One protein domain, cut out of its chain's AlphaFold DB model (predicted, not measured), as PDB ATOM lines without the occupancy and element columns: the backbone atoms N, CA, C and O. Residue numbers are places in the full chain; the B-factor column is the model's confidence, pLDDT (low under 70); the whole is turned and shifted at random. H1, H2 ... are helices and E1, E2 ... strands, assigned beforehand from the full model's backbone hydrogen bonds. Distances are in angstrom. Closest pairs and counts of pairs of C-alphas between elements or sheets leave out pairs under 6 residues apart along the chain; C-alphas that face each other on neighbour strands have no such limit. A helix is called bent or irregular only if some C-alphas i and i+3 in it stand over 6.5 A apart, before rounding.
ATOM      1  N   SER A  29      19.381  81.545  60.903       92.94
ATOM      2  CA  SER A  29      20.248  82.598  60.377       92.94
ATOM      3  C   SER A  29      20.970  82.138  59.108       92.94
ATOM      4  O   SER A  29      21.597  81.075  59.080       92.94
ATOM      5  N   VAL A  30      20.876  82.952  58.056       95.56
ATOM      6  CA  VAL A  30      21.473  82.704  56.742       95.56
ATOM      7  C   VAL A  30      22.357  83.878  56.347       95.56
ATOM      8  O   VAL A  30      21.871  85.007  56.302       95.56
ATOM      9  N   PHE A  31      23.611  83.619  55.977       94.88
ATOM     10  CA  PHE A  31      24.354  84.576  55.157       94.88
ATOM     11  C   PHE A  31      24.026  84.374  53.700       94.88
ATOM     12  O   PHE A  31      24.071  83.259  53.198       94.88
ATOM     13  N   LEU A  32      23.685  85.459  53.021       95.25
ATOM     14  CA  LEU A  32      23.370  85.428  51.608       95.25
ATOM     15  C   LEU A  32      24.435  86.204  50.851       95.25
ATOM     16  O   LEU A  32      24.467  87.422  50.932       95.25
ATOM     17  N   CYS A  33      25.268  85.505  50.099       93.81
ATOM     18  CA  CYS A  33      26.351  86.024  49.276       93.81
ATOM     19  C   CYS A  33      25.950  86.060  47.796       93.81
ATOM     20  O   CYS A  33      25.074  85.318  47.342       93.81
ATOM     21  N   GLY A  34      26.596  86.929  47.024       92.69
ATOM     22  CA  GLY A  34      26.294  87.114  45.608       92.69
ATOM     23  C   GLY A  34      26.406  88.562  45.157       92.69
ATOM     24  O   GLY A  34      26.674  89.473  45.946       92.69
ATOM     25  N   LYS A  35      26.153  88.789  43.866       91.62
ATOM     26  CA  LYS A  35      26.190  90.130  43.276       91.62
ATOM     27  C   LYS A  35      25.250  91.078  44.039       91.62
ATOM     28  O   LYS A  35      24.085  90.746  44.268       91.62
ATOM     29  N   LYS A  36      25.750  92.263  44.419       85.62
ATOM     30  CA  LYS A  36      24.912  93.315  45.018       85.62
ATOM     31  C   LYS A  36      23.759  93.663  44.060       85.62
ATOM     32  O   LYS A  36      24.012  93.765  42.855       85.62
ATOM     33  N   PRO A  37      22.518  93.824  44.557       77.69
ATOM     34  CA  PRO A  37      21.389  94.197  43.713       77.69
ATOM     35  C   PRO A  37      21.666  95.508  42.972       77.69
ATOM     36  O   PRO A  37      22.226  96.439  43.552       77.69
ATOM     37  N   ASP A  38      21.268  95.588  41.703       76.31
ATOM     38  CA  ASP A  38      21.269  96.844  40.953       76.31
ATOM     39  C   ASP A  38      19.855  97.451  40.904       76.31
ATOM     40  O   ASP A  38      18.912  96.933  41.509       76.31
ATOM     41  N   ALA A  39      19.686  98.572  40.192       66.50
ATOM     42  CA  ALA A  39      18.399  99.265  40.081       66.50
ATOM     43  C   ALA A  39      17.267  98.400  39.482       66.50
ATOM     44  O   ALA A  39      16.096  98.739  39.638       66.50
ATOM     45  N   LYS A  40      17.592  97.291  38.804       63.66
ATOM     46  CA  LYS A  40      16.636  96.333  38.230       63.66
ATOM     47  C   LYS A  40      16.409  95.113  39.136       63.66
ATOM     48  O   LYS A  40      15.637  94.225  38.778       63.66
ATOM     49  N   GLY A  41      17.046  95.071  40.308       69.75
ATOM     50  CA  GLY A  41      17.041  93.938  41.229       69.75
ATOM     51  C   GLY A  41      18.228  92.995  41.010       69.75
ATOM     52  O   GLY A  41      19.277  93.383  40.505       69.75
ATOM     53  N   GLY A  42      18.091  91.742  41.440       84.69
ATOM     54  CA  GLY A  42      19.129  90.726  41.265       84.69
ATOM     55  C   GLY A  42      18.723  89.376  41.847       84.69
ATOM     56  O   GLY A  42      17.767  89.299  42.626       84.69
ATOM     57  N   GLY A  43      19.463  88.319  41.490       89.25
ATOM     58  CA  GLY A  43      19.249  86.971  42.030       89.25
ATOM     59  C   GLY A  43      19.266  86.974  43.559       89.25
ATOM     60  O   GLY A  43      18.360  86.432  44.188       89.25
ATOM     61  N   ARG A  44      20.215  87.707  44.156       91.38
ATOM     62  CA  ARG A  44      20.346  87.874  45.612       91.38
ATOM     63  C   ARG A  44      19.071  88.429  46.266       91.38
ATOM     64  O   ARG A  44      18.556  87.829  47.203       91.38
ATOM     65  N   GLU A  45      18.490  89.507  45.736       91.56
ATOM     66  CA  GLU A  45      17.255  90.101  46.285       91.56
ATOM     67  C   GLU A  45      16.044  89.165  46.138       91.56
ATOM     68  O   GLU A  45      15.187  89.082  47.021       91.56
ATOM     69  N   LYS A  46      15.982  88.421  45.030       92.88
ATOM     70  CA  LYS A  46      14.936  87.423  44.797       92.88
ATOM     71  C   LYS A  46      15.007  86.290  45.821       92.88
ATOM     72  O   LYS A  46      13.994  85.964  46.435       92.88
ATOM     73  N   ILE A  47      16.202  85.744  46.055       95.56
ATOM     74  CA  ILE A  47      16.424  84.694  47.056       95.56
ATOM     75  C   ILE A  47      16.145  85.206  48.470       95.56
ATOM     76  O   ILE A  47      15.487  84.507  49.239       95.56
ATOM     77  N   LYS A  48      16.555  86.437  48.809       94.12
ATOM     78  CA  LYS A  48      16.219  87.043  50.105       94.12
ATOM     79  C   LYS A  48      14.710  87.045  50.348       94.12
ATOM     80  O   LYS A  48      14.265  86.567  51.389       94.12
ATOM     81  N   LYS A  49      13.924  87.519  49.374       92.19
ATOM     82  CA  LYS A  49      12.455  87.524  49.465       92.19
ATOM     83  C   LYS A  49      11.899  86.120  49.681       92.19
ATOM     84  O   LYS A  49      11.126  85.937  50.611       92.19
ATOM     85  N   MET A  50      12.343  85.140  48.891       93.81
ATOM     86  CA  MET A  50      11.926  83.736  49.017       93.81
ATOM     87  C   MET A  50      12.208  83.161  50.412       93.81
ATOM     88  O   MET A  50      11.377  82.463  50.991       93.81
ATOM     89  N   LEU A  51      13.376  83.459  50.984       93.75
ATOM     90  CA  LEU A  51      13.755  82.981  52.314       93.75
ATOM     91  C   LEU A  51      12.909  83.630  53.419       93.75
ATOM     92  O   LEU A  51      12.402  82.921  54.295       93.75
ATOM     93  N   GLU A  52      12.711  84.949  53.340       88.56
ATOM     94  CA  GLU A  52      11.973  85.749  54.326       88.56
ATOM     95  C   GLU A  52      10.438  85.646  54.189       88.56
ATOM     96  O   GLU A  52       9.710  86.124  55.071       88.56
ATOM     97  N   THR A  53       9.919  85.008  53.129       84.19
ATOM     98  CA  THR A  53       8.480  84.754  52.954       84.19
ATOM     99  C   THR A  53       7.905  84.035  54.179       84.19
ATOM    100  O   THR A  53       8.412  83.011  54.660       84.19
ATOM    101  N   LYS A  54       6.793  84.570  54.699       71.12
ATOM    102  CA  LYS A  54       6.094  83.998  55.856       71.12
ATOM    103  C   LYS A  54       5.529  82.630  55.497       71.12
ATOM    104  O   LYS A  54       4.672  82.515  54.631       71.12
ATOM    105  N   THR A  55       5.948  81.610  56.232       65.94
ATOM    106  CA  THR A  55       5.424  80.248  56.098       65.94
ATOM    107  C   THR A  55       5.306  79.594  57.467       65.94
ATOM    108  O   THR A  55       5.801  80.122  58.465       65.94
ATOM    109  N   TYR A  56       4.654  78.437  57.512       62.81
ATOM    110  CA  TYR A  56       4.637  77.585  58.693       62.81
ATOM    111  C   TYR A  56       6.053  77.078  59.023       62.81
ATOM    112  O   TYR A  56       6.826  76.720  58.130       62.81
ATOM    113  N   GLY A  57       6.388  77.048  60.315       68.69
ATOM    114  CA  GLY A  57       7.678  76.577  60.828       68.69
ATOM    115  C   GLY A  57       8.628  77.695  61.266       68.69
ATOM    116  O   GLY A  57       8.224  78.844  61.459       68.69
ATOM    117  N   LEU A  58       9.898  77.332  61.461       75.31
ATOM    118  CA  LEU A  58      10.937  78.263  61.893       75.31
ATOM    119  C   LEU A  58      11.163  79.345  60.827       75.31
ATOM    120  O   LEU A  58      11.221  79.038  59.630       75.31
ATOM    121  N   GLY A  59      11.242  80.605  61.262       84.56
ATOM    122  CA  GLY A  59      11.543  81.726  60.370       84.56
ATOM    123  C   GLY A  59      12.984  81.664  59.873       84.56
ATOM    124  O   GLY A  59      13.815  81.016  60.499       84.56
ATOM    125  N   ILE A  60      13.270  82.337  58.763       90.38
ATOM    126  CA  ILE A  60      14.623  82.453  58.217       90.38
ATOM    127  C   ILE A  60      14.981  83.936  58.233       90.38
ATOM    128  O   ILE A  60      14.236  84.738  57.671       90.38
ATOM    129  N   ASP A  61      16.080  84.275  58.898       89.25
ATOM    130  CA  ASP A  61      16.619  85.631  58.947       89.25
ATOM    131  C   ASP A  61      17.853  85.688  58.041       89.25
ATOM    132  O   ASP A  61      18.786  84.895  58.189       89.25
ATOM    133  N   VAL A  62      17.828  86.600  57.069       92.31
ATOM    134  CA  VAL A  62      18.889  86.752  56.070       92.31
ATOM    135  C   VAL A  62      19.770  87.936  56.434       92.31
ATOM    136  O   VAL A  62      19.275  89.040  56.666       92.31
ATOM    137  N   TYR A  63      21.077  87.707  56.411       91.75
ATOM    138  CA  TYR A  63      22.094  88.708  56.673       91.75
ATOM    139  C   TYR A  63      23.116  88.771  55.533       91.75
ATOM    140  O   TYR A  63      23.331  87.802  54.797       91.75
ATOM    141  N   TYR A  64      23.770  89.920  55.413       90.00
ATOM    142  CA  TYR A  64      24.812  90.176  54.428       90.00
ATOM    143  C   TYR A  64      26.147  90.380  55.149       90.00
ATOM    144  O   TYR A  64      26.234  91.301  55.964       90.00
ATOM    145  N   PRO A  65      27.171  89.539  54.905       86.75
ATOM    146  CA  PRO A  65      28.461  89.666  55.581       86.75
ATOM    147  C   PRO A  65      29.045  91.078  55.479       86.75
ATOM    148  O   PRO A  65      29.486  91.641  56.476       86.75
ATOM    149  N   GLU A  66      28.974  91.695  54.300       84.06
ATOM    150  CA  GLU A  66      29.534  93.028  54.087       84.06
ATOM    151  C   GLU A  66      28.867  94.127  54.928       84.06
ATOM    152  O   GLU A  66      29.534  95.100  55.263       84.06
ATOM    153  N   ASP A  67      27.590  93.964  55.291       83.69
ATOM    154  CA  ASP A  67      26.834  94.952  56.068       83.69
ATOM    155  C   ASP A  67      27.060  94.759  57.577       83.69
ATOM    156  O   ASP A  67      27.044  95.718  58.345       83.69
ATOM    157  N   ILE A  68      27.303  93.520  58.022       84.94
ATOM    158  CA  ILE A  68      27.611  93.227  59.430       84.94
ATOM    159  C   ILE A  68      28.982  93.780  59.802       84.94
ATOM    160  O   ILE A  68      29.143  94.410  60.849       84.94
ATOM    161  N   PHE A  69      29.968  93.527  58.944       81.62
ATOM    162  CA  PHE A  69      31.366  93.830  59.230       81.62
ATOM    163  C   PHE A  69      31.825  95.155  58.602       81.62
ATOM    164  O   PHE A  69      33.017  95.439  58.601       81.62
ATOM    165  N   GLU A  70      30.907  95.995  58.104       78.44
ATOM    166  CA  GLU A  70      31.241  97.223  57.369       78.44
ATOM    167  C   GLU A  70      32.177  98.155  58.158       78.44
ATOM    168  O   GLU A  70      33.207  98.589  57.646       78.44
ATOM    169  N   GLU A  71      31.852  98.449  59.420       72.81
ATOM    170  CA  GLU A  71      32.657  99.343  60.265       72.81
ATOM    171  C   GLU A  71      34.056  98.770  60.533       72.81
ATOM    172  O   GLU A  71      35.042  99.506  60.540       72.81
ATOM    173  N   LEU A  72      34.160  97.447  60.668       70.88
ATOM    174  CA  LEU A  72      35.423  96.748  60.907       70.88
ATOM    175  C   LEU A  72      36.315  96.780  59.672       70.88
ATOM    176  O   LEU A  72      37.506  97.046  59.787       70.88
ATOM    177  N   LEU A  73      35.714  96.610  58.494       71.81
ATOM    178  CA  LEU A  73      36.400  96.727  57.210       71.81
ATOM    179  C   LEU A  73      36.839  98.175  56.909       71.81
ATOM    180  O   LEU A  73      37.746  98.386  56.107       71.81
ATOM    181  N   ARG A  74      36.217  99.186  57.537       70.31
ATOM    182  CA  ARG A  74      36.572 100.615  57.388       70.31
ATOM    183  C   ARG A  74      37.548 101.120  58.461       70.31
ATOM    184  O   ARG A  74      38.202 102.137  58.240       70.31
ATOM    185  N   GLY A  75      37.645 100.443  59.606       57.56
ATOM    186  CA  GLY A  75      38.243 100.935  60.855       57.56
ATOM    187  C   GLY A  75      39.774 100.950  60.961       57.56
ATOM    188  O   GLY A  75      40.296 101.130  62.059       57.56
ATOM    189  N   GLY A  76      40.519 100.760  59.870       51.50
ATOM    190  CA  GLY A  76      41.982 100.923  59.845       51.50
ATOM    191  C   GLY A  76      42.816  99.817  60.513       51.50
ATOM    192  O   GLY A  76      44.032  99.815  60.340       51.50
ATOM    193  N   LYS A  77      42.205  98.854  61.220       56.22
ATOM    194  CA  LYS A  77      42.827  97.544  61.488       56.22
ATOM    195  C   LYS A  77      42.647  96.663  60.247       56.22
ATOM    196  O   LYS A  77      41.563  96.648  59.673       56.22
ATOM    197  N   GLU A  78      43.691  95.940  59.841       63.34
ATOM    198  CA  GLU A  78      43.755  95.101  58.627       63.34
ATOM    199  C   GLU A  78      42.879  93.830  58.690       63.34
ATOM    200  O   GLU A  78      43.299  92.767  58.249       63.34
ATOM    201  N   HIS A  79      41.666  93.895  59.245       66.19
ATOM    202  CA  HIS A  79      40.756  92.753  59.203       66.19
ATOM    203  C   HIS A  79      40.155  92.642  57.806       66.19
ATOM    204  O   HIS A  79      39.446  93.537  57.346       66.19
ATOM    205  N   ASN A  80      40.433  91.536  57.126       73.44
ATOM    206  CA  ASN A  80      39.777  91.174  55.879       73.44
ATOM    207  C   ASN A  80      38.686  90.115  56.142       73.44
ATOM    208  O   ASN A  80      38.626  89.508  57.208       73.44
ATOM    209  N   LEU A  81      37.788  89.891  55.178       72.56
ATOM    210  CA  LEU A  81      36.672  88.946  55.355       72.56
ATOM    211  C   LEU A  81      37.124  87.497  55.615       72.56
ATOM    212  O   LEU A  81      36.364  86.749  56.227       72.56
ATOM    213  N   LEU A  82      38.328  87.109  55.179       77.69
ATOM    214  CA  LEU A  82      38.879  85.775  55.436       77.69
ATOM    215  C   LEU A  82      39.296  85.626  56.903       77.69
ATOM    216  O   LEU A  82      39.060  84.585  57.509       77.69
ATOM    217  N   ASP A  83      39.811  86.690  57.524       79.75
ATOM    218  CA  ASP A  83      40.130  86.684  58.961       79.75
ATOM    219  C   ASP A  83      38.873  86.474  59.822       79.75
ATOM    220  O   ASP A  83      38.941  85.995  60.954       79.75
ATOM    221  N   LEU A  84      37.705  86.823  59.275       81.12
ATOM    222  CA  LEU A  84      36.411  86.726  59.942       81.12
ATOM    223  C   LEU A  84      35.700  85.389  59.684       81.12
ATOM    224  O   LEU A  84      34.583  85.216  60.163       81.12
ATOM    225  N   GLU A  85      36.309  84.425  58.983       82.75
ATOM    226  CA  GLU A  85      35.685  83.136  58.627       82.75
ATOM    227  C   GLU A  85      35.109  82.379  59.826       82.75
ATOM    228  O   GLU A  85      33.991  81.870  59.750       82.75
ATOM    229  N   ASN A  86      35.832  82.342  60.949       84.44
ATOM    230  CA  ASN A  86      35.351  81.679  62.163       84.44
ATOM    231  C   ASN A  86      34.139  82.404  62.754       84.44
ATOM    232  O   ASN A  86      33.157  81.765  63.120       84.44
ATOM    233  N   ILE A  87      34.162  83.740  62.782       86.50
ATOM    234  CA  ILE A  87      33.023  84.538  63.251       86.50
ATOM    235  C   ILE A  87      31.835  84.330  62.315       86.50
ATOM    236  O   ILE A  87      30.708  84.162  62.783       86.50
ATOM    237  N   LEU A  88      32.074  84.296  61.002       85.31
ATOM    238  CA  LEU A  88      31.036  84.041  60.017       85.31
ATOM    239  C   LEU A  88      30.393  82.670  60.258       85.31
ATOM    240  O   LEU A  88      29.174  82.571  60.400       85.31
ATOM    241  N   ALA A  89      31.218  81.631  60.362       88.12
ATOM    242  CA  ALA A  89      30.782  80.265  60.600       88.12
ATOM    243  C   ALA A  89      30.007  80.124  61.909       88.12
ATOM    244  O   ALA A  89      28.944  79.506  61.922       88.12
ATOM    245  N   ASP A  90      30.492  80.719  62.994       89.62
ATOM    246  CA  ASP A  90      29.854  80.647  64.306       89.62
ATOM    247  C   ASP A  90      28.497  81.365  64.336       89.62
ATOM    248  O   ASP A  90      27.619  81.002  65.124       89.62
ATOM    249  N   SER A  91      28.308  82.361  63.462       90.75
ATOM    250  CA  SER A  91      27.128  83.228  63.456       90.75
ATOM    251  C   SER A  91      25.921  82.649  62.728       90.75
ATOM    252  O   SER A  91      24.778  82.951  63.094       90.75
ATOM    253  N   VAL A  92      26.141  81.827  61.695       93.50
ATOM    254  CA  VAL A  92      25.059  81.349  60.823       93.50
ATOM    255  C   VAL A  92      24.928  79.841  60.732       93.50
ATOM    256  O   VAL A  92      25.880  79.071  60.873       93.50
ATOM    257  N   HIS A  93      23.692  79.422  60.470       95.50
ATOM    258  CA  HIS A  93      23.373  78.030  60.193       95.50
ATOM    259  C   HIS A  93      23.753  77.661  58.756       95.50
ATOM    260  O   HIS A  93      24.181  76.538  58.507       95.50
ATOM    261  N   VAL A  94      23.582  78.599  57.815       97.38
ATOM    262  CA  VAL A  94      23.790  78.371  56.379       97.38
ATOM    263  C   VAL A  94      24.411  79.601  55.722       97.38
ATOM    264  O   VAL A  94      24.025  80.732  56.022       97.38
ATOM    265  N   VAL A  95      25.310  79.379  54.768       96.94
ATOM    266  CA  VAL A  95      25.780  80.395  53.822       96.94
ATOM    267  C   VAL A  95      25.266  80.041  52.431       96.94
ATOM    268  O   VAL A  95      25.629  79.022  51.854       96.94
ATOM    269  N   VAL A  96      24.398  80.877  51.874       98.19
ATOM    270  CA  VAL A  96      23.893  80.749  50.508       98.19
ATOM    271  C   VAL A  96      24.762  81.598  49.593       98.19
ATOM    272  O   VAL A  96      24.874  82.798  49.817       98.19
ATOM    273  N   ILE A  97      25.339  81.018  48.544       97.50
ATOM    274  CA  ILE A  97      26.171  81.745  47.578       97.50
ATOM    275  C   ILE A  97      25.528  81.673  46.196       97.50
ATOM    276  O   ILE A  97      25.213  80.585  45.706       97.50
ATOM    277  N   LEU A  98      25.373  82.837  45.561       97.19
ATOM    278  CA  LEU A  98      25.035  82.984  44.145       97.19
ATOM    279  C   LEU A  98      26.275  83.490  43.386       97.19
ATOM    280  O   LEU A  98      26.535  84.699  43.395       97.19
ATOM    281  N   PRO A  99      27.065  82.607  42.745       95.19
ATOM    282  CA  PRO A  99      28.276  82.994  42.023       95.19
ATOM    283  C   PRO A  99      27.940  83.747  40.720       95.19
ATOM    284  O   PRO A  99      27.874  83.171  39.637       95.19
ATOM    285  N   GLU A 100      27.694  85.053  40.832       93.38
ATOM    286  CA  GLU A 100      27.202  85.933  39.751       93.38
ATOM    287  C   GLU A 100      28.108  87.157  39.500       93.38
ATOM    288  O   GLU A 100      27.819  88.011  38.660       93.38
ATOM    289  N   SER A 101      29.201  87.280  40.250       93.44
ATOM    290  CA  SER A 101      30.160  88.386  40.187       93.44
ATOM    291  C   SER A 101      31.566  87.943  40.616       93.44
ATOM    292  O   SER A 101      31.679  86.940  41.328       93.44
ATOM    293  N   PRO A 102      32.630  88.698  40.263       94.00
ATOM    294  CA  PRO A 102      33.997  88.409  40.703       94.00
ATOM    295  C   PRO A 102      34.121  88.158  42.209       94.00
ATOM    296  O   PRO A 102      34.694  87.149  42.603       94.00
ATOM    297  N   GLY A 103      33.498  89.004  43.039       91.12
ATOM    298  CA  GLY A 103      33.503  88.836  44.496       91.12
ATOM    299  C   GLY A 103      32.898  87.502  44.934       91.12
ATOM    300  O   GLY A 103      33.529  86.755  45.666       91.12
ATOM    301  N   SER A 104      31.732  87.140  44.396       93.06
ATOM    302  CA  SER A 104      31.065  85.876  44.744       93.06
ATOM    303  C   SER A 104      31.763  84.617  44.210       93.06
ATOM    304  O   SER A 104      31.585  83.536  44.765       93.06
ATOM    305  N   PHE A 105      32.571  84.730  43.149       95.56
ATOM    306  CA  PHE A 105      33.456  83.635  42.733       95.56
ATOM    307  C   PHE A 105      34.608  83.450  43.723       95.56
ATOM    308  O   PHE A 105      34.949  82.313  44.050       95.56
ATOM    309  N   THR A 106      35.165  84.554  44.230       93.12
ATOM    310  CA  THR A 106      36.176  84.527  45.292       93.12
ATOM    311  C   THR A 106      35.605  83.949  46.585       93.12
ATOM    312  O   THR A 106      36.218  83.048  47.148       93.12
ATOM    313  N   GLU A 107      34.413  84.382  47.014       92.88
ATOM    314  CA  GLU A 107      33.718  83.841  48.196       92.88
ATOM    315  C   GLU A 107      33.481  82.333  48.071       92.88
ATOM    316  O   GLU A 107      33.760  81.592  49.008       92.88
ATOM    317  N   LEU A 108      33.033  81.850  46.903       96.12
ATOM    318  CA  LEU A 108      32.877  80.413  46.660       96.12
ATOM    319  C   LEU A 108      34.198  79.658  46.866       96.12
ATOM    320  O   LEU A 108      34.207  78.616  47.513       96.12
ATOM    321  N   GLY A 109      35.299  80.158  46.301       95.19
ATOM    322  CA  GLY A 109      36.609  79.523  46.436       95.19
ATOM    323  C   GLY A 109      37.127  79.534  47.876       95.19
ATOM    324  O   GLY A 109      37.580  78.502  48.367       95.19
ATOM    325  N   ALA A 110      37.024  80.679  48.553       92.94
ATOM    326  CA  ALA A 110      37.446  80.847  49.939       92.94
ATOM    327  C   ALA A 110      36.629  79.956  50.883       92.94
ATOM    328  O   ALA A 110      37.182  79.101  51.573       92.94
ATOM    329  N   PHE A 111      35.300  80.071  50.846       94.56
ATOM    330  CA  PHE A 111      34.424  79.365  51.779       94.56
ATOM    331  C   PHE A 111      34.383  77.857  51.530       94.56
ATOM    332  O   PHE A 111      34.179  77.097  52.474       94.56
ATOM    333  N   ALA A 112      34.621  77.400  50.295       95.56
ATOM    334  CA  ALA A 112      34.764  75.973  50.021       95.56
ATOM    335  C   ALA A 112      36.011  75.365  50.686       95.56
ATOM    336  O   ALA A 112      35.983  74.195  51.053       95.56
ATOM    337  N   ASN A 113      37.082  76.143  50.869       92.44
ATOM    338  CA  ASN A 113      38.303  75.688  51.540       92.44
ATOM    339  C   ASN A 113      38.319  75.974  53.049       92.44
ATOM    340  O   ASN A 113      39.098  75.356  53.777       92.44
ATOM    341  N   ALA A 114      37.464  76.873  53.531       92.38
ATOM    342  CA  ALA A 114      37.381  77.235  54.938       92.38
ATOM    343  C   ALA A 114      36.784  76.093  55.774       92.38
ATOM    344  O   ALA A 114      35.608  75.742  55.637       92.38
ATOM    345  N   VAL A 115      37.582  75.525  56.684       92.38
ATOM    346  CA  VAL A 115      37.190  74.376  57.527       92.38
ATOM    347  C   VAL A 115      35.904  74.647  58.310       92.38
ATOM    348  O   VAL A 115      35.080  73.747  58.436       92.38
ATOM    349  N   ALA A 116      35.708  75.879  58.784       90.88
ATOM    350  CA  ALA A 116      34.540  76.264  59.571       90.88
ATOM    351  C   ALA A 116      33.259  76.476  58.729       90.88
ATOM    352  O   ALA A 116      32.155  76.444  59.274       90.88
ATOM    353  N   LEU A 117      33.378  76.686  57.409       93.75
ATOM    354  CA  LEU A 117      32.258  77.068  56.534       93.75
ATOM    355  C   LEU A 117      31.873  76.012  55.503       93.75
ATOM    356  O   LEU A 117      30.711  75.966  55.103       93.75
ATOM    357  N   LYS A 118      32.815  75.174  55.065       95.00
ATOM    358  CA  LYS A 118      32.644  74.263  53.922       95.00
ATOM    359  C   LYS A 118      31.475  73.281  54.042       95.00
ATOM    360  O   LYS A 118      31.048  72.755  53.024       95.00
ATOM    361  N   ASP A 119      30.956  73.042  55.247       96.00
ATOM    362  CA  ASP A 119      29.817  72.151  55.534       96.00
ATOM    363  C   ASP A 119      28.481  72.907  55.724       96.00
ATOM    364  O   ASP A 119      27.435  72.309  55.985       96.00
ATOM    365  N   LYS A 120      28.503  74.238  55.579       96.88
ATOM    366  CA  LYS A 120      27.359  75.146  55.765       96.88
ATOM    367  C   LYS A 120      26.845  75.753  54.456       96.88
ATOM    368  O   LYS A 120      25.992  76.640  54.504       96.88
ATOM    369  N   LEU A 121      27.355  75.350  53.290       98.12
ATOM    370  CA  LEU A 121      27.120  76.076  52.040       98.12
ATOM    371  C   LEU A 121      25.907  75.551  51.261       98.12
ATOM    372  O   LEU A 121      25.736  74.351  51.053       98.12
ATOM    373  N   LEU A 122      25.102  76.478  50.746       98.69
ATOM    374  CA  LEU A 122      24.148  76.248  49.664       98.69
ATOM    375  C   LEU A 122      24.590  77.055  48.445       98.69
ATOM    376  O   LEU A 122      24.480  78.279  48.430       98.69
ATOM    377  N   ILE A 123      25.059  76.376  47.406       98.56
ATOM    378  CA  ILE A 123      25.504  77.026  46.174       98.56
ATOM    379  C   ILE A 123      24.391  76.953  45.136       98.56
ATOM    380  O   ILE A 123      23.968  75.860  44.753       98.56
ATOM    381  N   LEU A 124      23.925  78.110  44.666       98.31
ATOM    382  CA  LEU A 124      22.903  78.212  43.626       98.31
ATOM    383  C   LEU A 124      23.572  78.543  42.289       98.31
ATOM    384  O   LEU A 124      24.187  79.598  42.143       98.31
ATOM    385  N   LEU A 125      23.457  77.644  41.313       97.00
ATOM    386  CA  LEU A 125      24.099  77.778  40.000       97.00
ATOM    387  C   LEU A 125      23.082  77.660  38.873       97.00
ATOM    388  O   LEU A 125      22.170  76.844  38.938       97.00
ATOM    389  N   ASP A 126      23.277  78.410  37.793       95.62
ATOM    390  CA  ASP A 126      22.488  78.244  36.571       95.62
ATOM    391  C   ASP A 126      22.851  76.916  35.883       95.62
ATOM    392  O   ASP A 126      24.016  76.667  35.544       95.62
ATOM    393  N   ALA A 127      21.850  76.059  35.661       96.81
ATOM    394  CA  ALA A 127      22.021  74.738  35.062       96.81
ATOM    395  C   ALA A 127      22.674  74.770  33.673       96.81
ATOM    396  O   ALA A 127      23.289  73.775  33.281       96.81
ATOM    397  N   LYS A 128      22.625  75.897  32.947       95.69
ATOM    398  CA  LYS A 128      23.307  76.026  31.649       95.69
ATOM    399  C   LYS A 128      24.825  75.847  31.748       95.69
ATOM    400  O   LYS A 128      25.443  75.410  30.787       95.69
ATOM    401  N   TYR A 129      25.422  76.134  32.908       96.00
ATOM    402  CA  TYR A 129      26.861  75.978  33.134       96.00
ATOM    403  C   TYR A 129      27.254  74.594  33.662       96.00
ATOM    404  O   TYR A 129      28.442  74.325  33.830       96.00
ATOM    405  N   LYS A 130      26.294  73.695  33.910       95.81
ATOM    406  CA  LYS A 130      26.533  72.407  34.581       95.81
ATOM    407  C   LYS A 130      27.546  71.509  33.869       95.81
ATOM    408  O   LYS A 130      28.282  70.777  34.517       95.81
ATOM    409  N   THR A 131      27.594  71.565  32.541       95.62
ATOM    410  CA  THR A 131      28.489  70.741  31.710       95.62
ATOM    411  C   THR A 131      29.769  71.467  31.293       95.62
ATOM    412  O   THR A 131      30.619  70.876  30.626       95.62
ATOM    413  N   HIS A 132      29.936  72.738  31.670       96.69
ATOM    414  CA  HIS A 132      31.118  73.507  31.297       96.69
ATOM    415  C   HIS A 132      32.366  72.949  31.992       96.69
ATOM    416  O   HIS A 132      32.368  72.698  33.198       96.69
ATOM    417  N   LYS A 133      33.465  72.817  31.244       96.25
ATOM    418  CA  LYS A 133      34.788  72.543  31.816       96.25
ATOM    419  C   LYS A 133      35.372  73.852  32.347       96.25
ATOM    420  O   LYS A 133      36.058  74.565  31.624       96.25
ATOM    421  N   SER A 134      35.041  74.192  33.588       96.25
ATOM    422  CA  SER A 134      35.497  75.411  34.264       96.25
ATOM    423  C   SER A 134      36.216  75.076  35.567       96.25
ATOM    424  O   SER A 134      35.976  74.024  36.162       96.25
ATOM    425  N   PHE A 135      37.065  75.994  36.039       96.19
ATOM    426  CA  PHE A 135      37.691  75.854  37.355       96.19
ATOM    427  C   PHE A 135      36.640  75.773  38.468       96.19
ATOM    428  O   PHE A 135      36.793  74.975  39.378       96.19
ATOM    429  N   ILE A 136      35.533  76.519  38.354       96.75
ATOM    430  CA  ILE A 136      34.405  76.456  39.297       96.75
ATOM    431  C   ILE A 136      33.875  75.017  39.404       96.75
ATOM    432  O   ILE A 136      33.794  74.475  40.505       96.75
ATOM    433  N   ASN A 137      33.572  74.378  38.269       97.75
ATOM    434  CA  ASN A 137      32.980  73.039  38.249       97.75
ATOM    435  C   ASN A 137      33.971  71.950  38.678       97.75
ATOM    436  O   ASN A 137      33.598  71.046  39.419       97.75
ATOM    437  N   LEU A 138      35.220  72.023  38.208       97.25
ATOM    438  CA  LEU A 138      36.247  71.008  38.473       97.25
ATOM    439  C   LEU A 138      36.937  71.178  39.837       97.25
ATOM    440  O   LEU A 138      37.526  70.217  40.326       97.25
ATOM    441  N   GLY A 139      36.875  72.377  40.418       96.81
ATOM    442  CA  GLY A 139      37.451  72.737  41.711       96.81
ATOM    443  C   GLY A 139      36.394  72.762  42.820       96.81
ATOM    444  O   GLY A 139      35.978  71.690  43.264       96.81
ATOM    445  N   PRO A 140      35.946  73.948  43.283       97.62
ATOM    446  CA  PRO A 140      35.126  74.073  44.489       97.62
ATOM    447  C   PRO A 140      33.806  73.302  44.410       97.62
ATOM    448  O   PRO A 140      33.417  72.686  45.393       97.62
ATOM    449  N   ILE A 141      33.130  73.256  43.256       98.12
ATOM    450  CA  ILE A 141      31.860  72.521  43.143       98.12
ATOM    451  C   ILE A 141      32.061  71.016  43.313       98.12
ATOM    452  O   ILE A 141      31.363  70.402  44.119       98.12
ATOM    453  N   LYS A 142      33.037  70.433  42.611       97.56
ATOM    454  CA  LYS A 142      33.369  69.013  42.759       97.56
ATOM    455  C   LYS A 142      33.794  68.685  44.192       97.56
ATOM    456  O   LYS A 142      33.321  67.705  44.756       97.56
ATOM    457  N   PHE A 143      34.636  69.531  44.792       98.12
ATOM    458  CA  PHE A 143      35.070  69.369  46.178       98.12
ATOM    459  C   PHE A 143      33.886  69.351  47.152       98.12
ATOM    460  O   PHE A 143      33.755  68.406  47.926       98.12
ATOM    461  N   LEU A 144      32.998  70.349  47.080       98.19
ATOM    462  CA  LEU A 144      31.845  70.448  47.974       98.19
ATOM    463  C   LEU A 144      30.922  69.229  47.848       98.19
ATOM    464  O   LEU A 144      30.519  68.665  48.859       98.19
ATOM    465  N   GLN A 145      30.642  68.774  46.623       96.94
ATOM    466  CA  GLN A 145      29.773  67.616  46.390       96.94
ATOM    467  C   GLN A 145      30.361  66.288  46.891       96.94
ATOM    468  O   GLN A 145      29.605  65.389  47.246       96.94
ATOM    469  N   GLU A 146      31.688  66.134  46.877       96.88
ATOM    470  CA  GLU A 146      32.351  64.868  47.220       96.88
ATOM    471  C   GLU A 146      32.835  64.793  48.674       96.88
ATOM    472  O   GLU A 146      33.072  63.690  49.172       96.88
ATOM    473  N   LYS A 147      33.082  65.939  49.322       96.94
ATOM    474  CA  LYS A 147      33.872  66.014  50.567       96.94
ATOM    475  C   LYS A 147      33.206  66.772  51.711       96.94
ATOM    476  O   LYS A 147      33.840  66.906  52.756       96.94
ATOM    477  N   THR A 148      31.994  67.283  51.522       96.69
ATOM    478  CA  THR A 148      31.320  68.132  52.518       96.69
ATOM    479  C   THR A 148      29.831  67.830  52.603       96.69
ATOM    480  O   THR A 148      29.271  67.174  51.726       96.69
ATOM    481  N   GLU A 149      29.179  68.372  53.629       94.62
ATOM    482  CA  GLU A 149      27.719  68.321  53.795       94.62
ATOM    483  C   GLU A 149      26.972  69.443  53.046       94.62
ATOM    484  O   GLU A 149      25.744  69.559  53.141       94.62
ATOM    485  N   SER A 150      27.697  70.277  52.297       97.38
ATOM    486  CA  SER A 150      27.123  71.378  51.526       97.38
ATOM    487  C   SER A 150      26.277  70.904  50.347       97.38
ATOM    488  O   SER A 150      26.495  69.851  49.749       97.38
ATOM    489  N   VAL A 151      25.323  71.743  49.949       98.50
ATOM    490  CA  VAL A 151      24.426  71.470  48.826       98.50
ATOM    491  C   VAL A 151      24.799  72.335  47.630       98.50
ATOM    492  O   VAL A 151      24.843  73.561  47.716       98.50
ATOM    493  N   VAL A 152      24.973  71.701  46.470       98.38
ATOM    494  CA  VAL A 152      25.056  72.387  45.174       98.38
ATOM    495  C   VAL A 152      23.749  72.182  44.420       98.38
ATOM    496  O   VAL A 152      23.437  71.073  43.983       98.38
ATOM    497  N   TYR A 153      22.992  73.263  44.238       98.31
ATOM    498  CA  TYR A 153      21.711  73.248  43.549       98.31
ATOM    499  C   TYR A 153      21.795  73.943  42.186       98.31
ATOM    500  O   TYR A 153      22.053  75.142  42.075       98.31
ATOM    501  N   TRP A 154      21.541  73.165  41.133       97.81
ATOM    502  CA  TRP A 154      21.498  73.642  39.754       97.81
ATOM    503  C   TRP A 154      20.077  74.080  39.395       97.81
ATOM    504  O   TRP A 154      19.188  73.245  39.227       97.81
ATOM    505  N   VAL A 155      19.874  75.385  39.260       96.94
ATOM    506  CA  VAL A 155      18.609  76.008  38.873       96.94
ATOM    507  C   VAL A 155      18.370  75.772  37.384       96.94
ATOM    508  O   VAL A 155      19.026  76.370  36.532       96.94
ATOM    509  N   ASP A 156      17.427  74.887  37.075       97.12
ATOM    510  CA  ASP A 156      17.000  74.563  35.713       97.12
ATOM    511  C   ASP A 156      15.554  75.017  35.507       97.12
ATOM    512  O   ASP A 156      14.608  74.329  35.893       97.12
ATOM    513  N   ASN A 157      15.378  76.184  34.888       95.69
ATOM    514  CA  ASN A 157      14.058  76.788  34.702       95.69
ATOM    515  C   ASN A 157      13.075  75.869  33.965       95.69
ATOM    516  O   ASN A 157      11.889  75.893  34.280       95.69
ATOM    517  N   LYS A 158      13.543  75.040  33.018       96.69
ATOM    518  CA  LYS A 158      12.659  74.119  32.286       96.69
ATOM    519  C   LYS A 158      12.107  73.055  33.224       96.69
ATOM    520  O   LYS A 158      10.896  72.867  33.286       96.69
ATOM    521  N   LYS A 159      12.980  72.441  34.026       96.94
ATOM    522  CA  LYS A 159      12.570  71.450  35.032       96.94
ATOM    523  C   LYS A 159      11.655  72.044  36.092       96.94
ATOM    524  O   LYS A 159      10.687  71.399  36.475       96.94
ATOM    525  N   LEU A 160      11.930  73.271  36.535       96.75
ATOM    526  CA  LEU A 160      11.075  73.958  37.503       96.75
ATOM    527  C   LEU A 160       9.660  74.187  36.947       96.75
ATOM    528  O   LEU A 160       8.682  73.983  37.661       96.75
ATOM    529  N   ILE A 161       9.532  74.561  35.668       96.50
ATOM    530  CA  ILE A 161       8.228  74.705  35.002       96.50
ATOM    531  C   ILE A 161       7.526  73.349  34.869       96.50
ATOM    532  O   ILE A 161       6.338  73.241  35.170       96.50
ATOM    533  N   GLU A 162       8.243  72.310  34.436       97.00
ATOM    534  CA  GLU A 162       7.706  70.948  34.326       97.00
ATOM    535  C   GLU A 162       7.191  70.423  35.670       97.00
ATOM    536  O   GLU A 162       6.139  69.789  35.728       97.00
ATOM    537  N   GLU A 163       7.906  70.705  36.757       96.25
ATOM    538  CA  GLU A 163       7.495  70.359  38.112       96.25
ATOM    539  C   GLU A 163       6.259  71.145  38.552       96.25
ATOM    540  O   GLU A 163       5.282  70.548  39.006       96.25
ATOM    541  N   ALA A 164       6.251  72.462  38.338       95.94
ATOM    542  CA  ALA A 164       5.099  73.301  38.640       95.94
ATOM    543  C   ALA A 164       3.839  72.849  37.887       95.94
ATOM    544  O   ALA A 164       2.752  72.846  38.460       95.94
ATOM    545  N   ASN A 165       3.971  72.406  36.634       96.06
ATOM    546  CA  ASN A 165       2.848  71.927  35.824       96.06
ATOM    547  C   ASN A 165       2.210  70.631  36.354       96.06
ATOM    548  O   ASN A 165       1.072  70.335  35.997       96.06
ATOM    549  N   LYS A 166       2.896  69.869  37.219       96.06
ATOM    550  CA  LYS A 166       2.313  68.696  37.900       96.06
ATOM    551  C   LYS A 166       1.399  69.090  39.061       96.06
ATOM    552  O   LYS A 166       0.602  68.273  39.516       96.06
ATOM    553  N   ASN A 167       1.510  70.323  39.557       95.06
ATOM    554  CA  ASN A 167       0.658  70.860  40.607       95.06
ATOM    555  C   ASN A 167      -0.482  71.679  39.986       95.06
ATOM    556  O   ASN A 167      -0.240  72.697  39.344       95.06
ATOM    557  N   ILE A 168      -1.727  71.268  40.241       93.31
ATOM    558  CA  ILE A 168      -2.920  71.892  39.647       93.31
ATOM    559  C   ILE A 168      -3.056  73.390  39.955       93.31
ATOM    560  O   ILE A 168      -3.614  74.127  39.155       93.31
ATOM    561  N   TYR A 169      -2.550  73.870  41.092       92.12
ATOM    562  CA  TYR A 169      -2.623  75.291  41.439       92.12
ATOM    563  C   TYR A 169      -1.520  76.096  40.749       92.12
ATOM    564  O   TYR A 169      -1.760  77.209  40.286       92.12
ATOM    565  N   LEU A 170      -0.311  75.535  40.661       94.44
ATOM    566  CA  LEU A 170       0.834  76.218  40.055       94.44
ATOM    567  C   LEU A 170       0.787  76.184  38.523       94.44
ATOM    568  O   LEU A 170       1.333  77.082  37.884       94.44
ATOM    569  N   SER A 171       0.105  75.206  37.917       92.62
ATOM    570  CA  SER A 171      -0.007  75.078  36.458       92.62
ATOM    571  C   SER A 171      -0.639  76.303  35.785       92.62
ATOM    572  O   SER A 171      -0.317  76.589  34.631       92.62
ATOM    573  N   PHE A 172      -1.490  77.045  36.506       94.50
ATOM    574  CA  PHE A 172      -2.147  78.268  36.026       94.50
ATOM    575  C   PHE A 172      -1.297  79.539  36.167       94.50
ATOM    576  O   PHE A 172      -1.686  80.588  35.655       94.50
ATOM    577  N   LEU A 173      -0.156  79.481  36.859       95.19
ATOM    578  CA  LEU A 173       0.736  80.632  36.978       95.19
ATOM    579  C   LEU A 173       1.471  80.898  35.651       95.19
ATOM    580  O   LEU A 173       1.709  79.970  34.876       95.19
ATOM    581  N   PRO A 174       1.895  82.144  35.380       96.50
ATOM    582  CA  PRO A 174       2.882  82.391  34.332       96.50
ATOM    583  C   PRO A 174       4.198  81.671  34.661       96.50
ATOM    584  O   PRO A 174       4.502  81.432  35.831       96.50
ATOM    585  N   ASP A 175       5.015  81.377  33.648       96.00
ATOM    586  CA  ASP A 175       6.266  80.620  33.818       96.00
ATOM    587  C   ASP A 175       7.215  81.232  34.854       96.00
ATOM    588  O   ASP A 175       7.821  80.509  35.640       96.00
ATOM    589  N   SER A 176       7.299  82.562  34.926       93.44
ATOM    590  CA  SER A 176       8.064  83.245  35.975       93.44
ATOM    591  C   SER A 176       7.536  82.923  37.377       93.44
ATOM    592  O   SER A 176       8.319  82.610  38.266       93.44
ATOM    593  N   GLY A 177       6.215  82.924  37.568       94.94
ATOM    594  CA  GLY A 177       5.579  82.552  38.834       94.94
ATOM    595  C   GLY A 177       5.753  81.071  39.177       94.94
ATOM    596  O   GLY A 177       5.961  80.737  40.341       94.94
ATOM    597  N   LYS A 178       5.730  80.185  38.172       96.25
ATOM    598  CA  LYS A 178       6.018  78.750  38.333       96.25
ATOM    599  C   LYS A 178       7.436  78.513  38.837       96.25
ATOM    600  O   LYS A 178       7.625  77.818  39.834       96.25
ATOM    601  N   ILE A 179       8.413  79.121  38.161       95.81
ATOM    602  CA  ILE A 179       9.828  79.055  38.540       95.81
ATOM    603  C   ILE A 179       9.994  79.542  39.974       95.81
ATOM    604  O   ILE A 179      10.625  78.860  40.775       95.81
ATOM    605  N   ASP A 180       9.406  80.691  40.307       95.06
ATOM    606  CA  ASP A 180       9.571  81.310  41.619       95.06
ATOM    607  C   ASP A 180       8.983  80.447  42.734       95.06
ATOM    608  O   ASP A 180       9.640  80.240  43.752       95.06
ATOM    609  N   ALA A 181       7.794  79.880  42.521       94.62
ATOM    610  CA  ALA A 181       7.133  79.031  43.504       94.62
ATOM    611  C   ALA A 181       7.938  77.761  43.822       94.62
ATOM    612  O   ALA A 181       8.137  77.438  44.994       94.62
ATOM    613  N   ILE A 182       8.419  77.044  42.800       96.69
ATOM    614  CA  ILE A 182       9.195  75.813  43.016       96.69
ATOM    615  C   ILE A 182      10.598  76.136  43.538       96.69
ATOM    616  O   ILE A 182      11.086  75.481  44.461       96.69
ATOM    617  N   LEU A 183      11.242  77.186  43.017       96.50
ATOM    618  CA  LEU A 183      12.556  77.607  43.497       96.50
ATOM    619  C   LEU A 183      12.510  78.008  44.975       96.50
ATOM    620  O   LEU A 183      13.395  77.609  45.731       96.50
ATOM    621  N   GLU A 184      11.474  78.733  45.408       95.50
ATOM    622  CA  GLU A 184      11.264  79.053  46.821       95.50
ATOM    623  C   GLU A 184      11.183  77.775  47.668       95.50
ATOM    624  O   GLU A 184      11.871  77.664  48.686       95.50
ATOM    625  N   GLN A 185      10.391  76.786  47.242       94.12
ATOM    626  CA  GLN A 185      10.258  75.514  47.961       94.12
ATOM    627  C   GLN A 185      11.608  74.803  48.102       94.12
ATOM    628  O   GLN A 185      11.979  74.402  49.208       94.12
ATOM    629  N   HIS A 186      12.372  74.705  47.012       96.56
ATOM    630  CA  HIS A 186      13.666  74.025  46.993       96.56
ATOM    631  C   HIS A 186      14.715  74.742  47.839       96.56
ATOM    632  O   HIS A 186      15.338  74.123  48.700       96.56
ATOM    633  N   VAL A 187      14.888  76.052  47.657       96.50
ATOM    634  CA  VAL A 187      15.886  76.825  48.409       96.50
ATOM    635  C   VAL A 187      15.591  76.756  49.907       96.50
ATOM    636  O   VAL A 187      16.492  76.510  50.706       96.50
ATOM    637  N   ARG A 188      14.320  76.885  50.308       95.44
ATOM    638  CA  ARG A 188      13.933  76.786  51.723       95.44
ATOM    639  C   ARG A 188      14.085  75.372  52.274       95.44
ATOM    640  O   ARG A 188      14.413  75.225  53.451       95.44
ATOM    641  N   HIS A 189      13.847  74.344  51.461       95.44
ATOM    642  CA  HIS A 189      14.117  72.958  51.837       95.44
ATOM    643  C   HIS A 189      15.609  72.756  52.127       95.44
ATOM    644  O   HIS A 189      15.953  72.300  53.215       95.44
ATOM    645  N   TYR A 190      16.493  73.168  51.215       97.62
ATOM    646  CA  TYR A 190      17.936  72.998  51.390       97.62
ATOM    647  C   TYR A 190      18.502  73.826  52.541       97.62
ATOM    648  O   TYR A 190      19.300  73.307  53.315       97.62
ATOM    649  N   VAL A 191      18.048  75.071  52.724       96.81
ATOM    650  CA  VAL A 191      18.442  75.877  53.891       96.81
ATOM    651  C   VAL A 191      18.075  75.165  55.191       96.81
ATOM    652  O   VAL A 191      18.902  75.064  56.089       96.81
ATOM    653  N   ARG A 192      16.863  74.610  55.297       94.81
ATOM    654  CA  ARG A 192      16.466  73.850  56.493       94.81
ATOM    655  C   ARG A 192      17.261  72.563  56.662       94.81
ATOM    656  O   ARG A 192      17.599  72.218  57.788       94.81
ATOM    657  N   HIS A 193      17.555  71.872  55.566       95.31
ATOM    658  CA  HIS A 193      18.360  70.657  55.581       95.31
ATOM    659  C   HIS A 193      19.767  70.920  56.131       95.31
ATOM    660  O   HIS A 193      20.193  70.235  57.055       95.31
ATOM    661  N   ILE A 194      20.454  71.942  55.611       96.69
ATOM    662  CA  ILE A 194      21.801  72.316  56.059       96.69
ATOM    663  C   ILE A 194      21.756  72.828  57.501       96.69
ATOM    664  O   ILE A 194      22.568  72.411  58.324       96.69
ATOM    665  N   ALA A 195      20.777  73.674  57.836       94.44
ATOM    666  CA  ALA A 195      20.617  74.195  59.191       94.44
ATOM    667  C   ALA A 195      20.377  73.086  60.226       94.44
ATOM    668  O   ALA A 195      20.874  73.178  61.338       94.44
ATOM    669  N   GLY A 196      19.664  72.013  59.865       92.88
ATOM    670  CA  GLY A 196      19.428  70.875  60.759       92.88
ATOM    671  C   GLY A 196      20.685  70.077  61.121       92.88
ATOM    672  O   GLY A 196      20.653  69.309  62.078       92.88
ATOM    673  N   LYS A 197      21.781  70.253  60.375       92.00
ATOM    674  CA  LYS A 197      23.077  69.599  60.610       92.00
ATOM    675  C   LYS A 197      24.110  70.523  61.259       92.00
ATOM    676  O   LYS A 197      25.159  70.054  61.683       92.00
TER     677      LYS A 197
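Overview. This is residues 29 to 197 of the 325 residues of an uncharacterized protein of Elusimicrobia bacterium RIFOXYA2_FULL_53_38 (UniProt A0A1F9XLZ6). A strongly twisted sheet of five parallel strands forms the core, with helices packed over both of its faces: H1 and the long H8 on one, H5 and H6 on the other. H7 packs on the first part of H8 at one end of the longest axis, while H3 and the turn at Gly 76 lie toward the other end, with the short H2 and H4 near the sheet. The printed part has 169 residues with eight named helices and five named strands, in the order E1 H1 E2 H2 H3 H4 E3 H5 E4 H6 E5 H7 H8, and the sheet runs E2 E1 E3 E4 E5. The class is mixed, helices and strands; the whole is compact, with a radius of gyration of the C-alphas of 16.5 A, and only just elongated, spanning 56 by 37 by 35 A.

Arrangement. The sheet has E2, residues 59 to 63, and E5, residues 151 to 155, as edge strands; E1, residues 29 to 34, E3, residues 94 to 98, and E4, residues 121 to 126, are inner strands. E2 and E1 are parallel at 44 degrees, with N 63 and O 30 at 2.8 A, within hydrogen-bond range. E1 and E3 stand at 18 degrees, with N 96 and O 31 at 2.7 A. E3 and E4 stand at 21 degrees, with N 122 and O 95 at 2.8 A. E4 and E5 stand at 20 degrees, with N 155 and O 125 at 2.7 A. H1, residues 43 to 52, is on the sheet at a height of 7.6 A, over E3 and, only just, over E1, on which 3 of its C-alphas fall; it runs along the strands, at 16 degrees to E3 on the local plane. H8, residues 175 to 195, is on the same face; its residues 184 to 188 touch H1, the closest C-alphas being those of Met 50 and Glu 184, 5.2 A apart, at a steep tilt of 66 degrees, the same way. H5, residues 102 to 113, and H6, residues 135 to 147, lie on the opposite face to H1, giving three layers, helices on both faces of a sheet. H5 and H6 touch, the closest C-alphas being those of Ala 112 and Pro 140, 5.9 A apart, at a shallow tilt of 32 degrees, only just short of steep. E1, H1, E2; E3, H5, E4; and E4, H6, E5 are strand-helix-strand units, parallel neighbour strands with a helix between, each with a right-handed crossover. H7, residues 157 to 164, is not on the sheet and touches H8 about perpendicular, at 88 degrees; their closest C-alphas, those of Leu 160 and Ile 179, are 5.3 A apart. H2, residues 65 to 68, and H4, residues 85 to 91, only graze the sheet. H3, residues 70 to 74, is not on the sheet and meets H2 only through their link. Every O i to N i+4 pair is within hydrogen-bond range in H1, H3, H4, H5, H7 and H8, and 6 of 9 are in H6; H2 is too short for such a pair.

Along the chain. E1 begins at C-alpha 29, (20.248, 82.598, 60.377), and is 16.6 A long; E4 measures 16.3 A. H8 is the longest helix, 29.8 A, and ends at C-alpha 195, (20.617, 74.195, 59.191). H5 measures 17.3 A, H6 16.9 A and H1 14.3 A. H6 is irregular, but only just: C-alphas 137 and 140 are 6.7 A apart.

Size, cuts and confidence. The two C-alphas farthest apart, those of Gly 76 and Ile 168, are 57.2 A apart. The printed part has no cut, and no link is long. The mean pLDDT of the printed part is 90.5; it is under 70 in residues 39 to 41, 55 to 57 and 75 to 79.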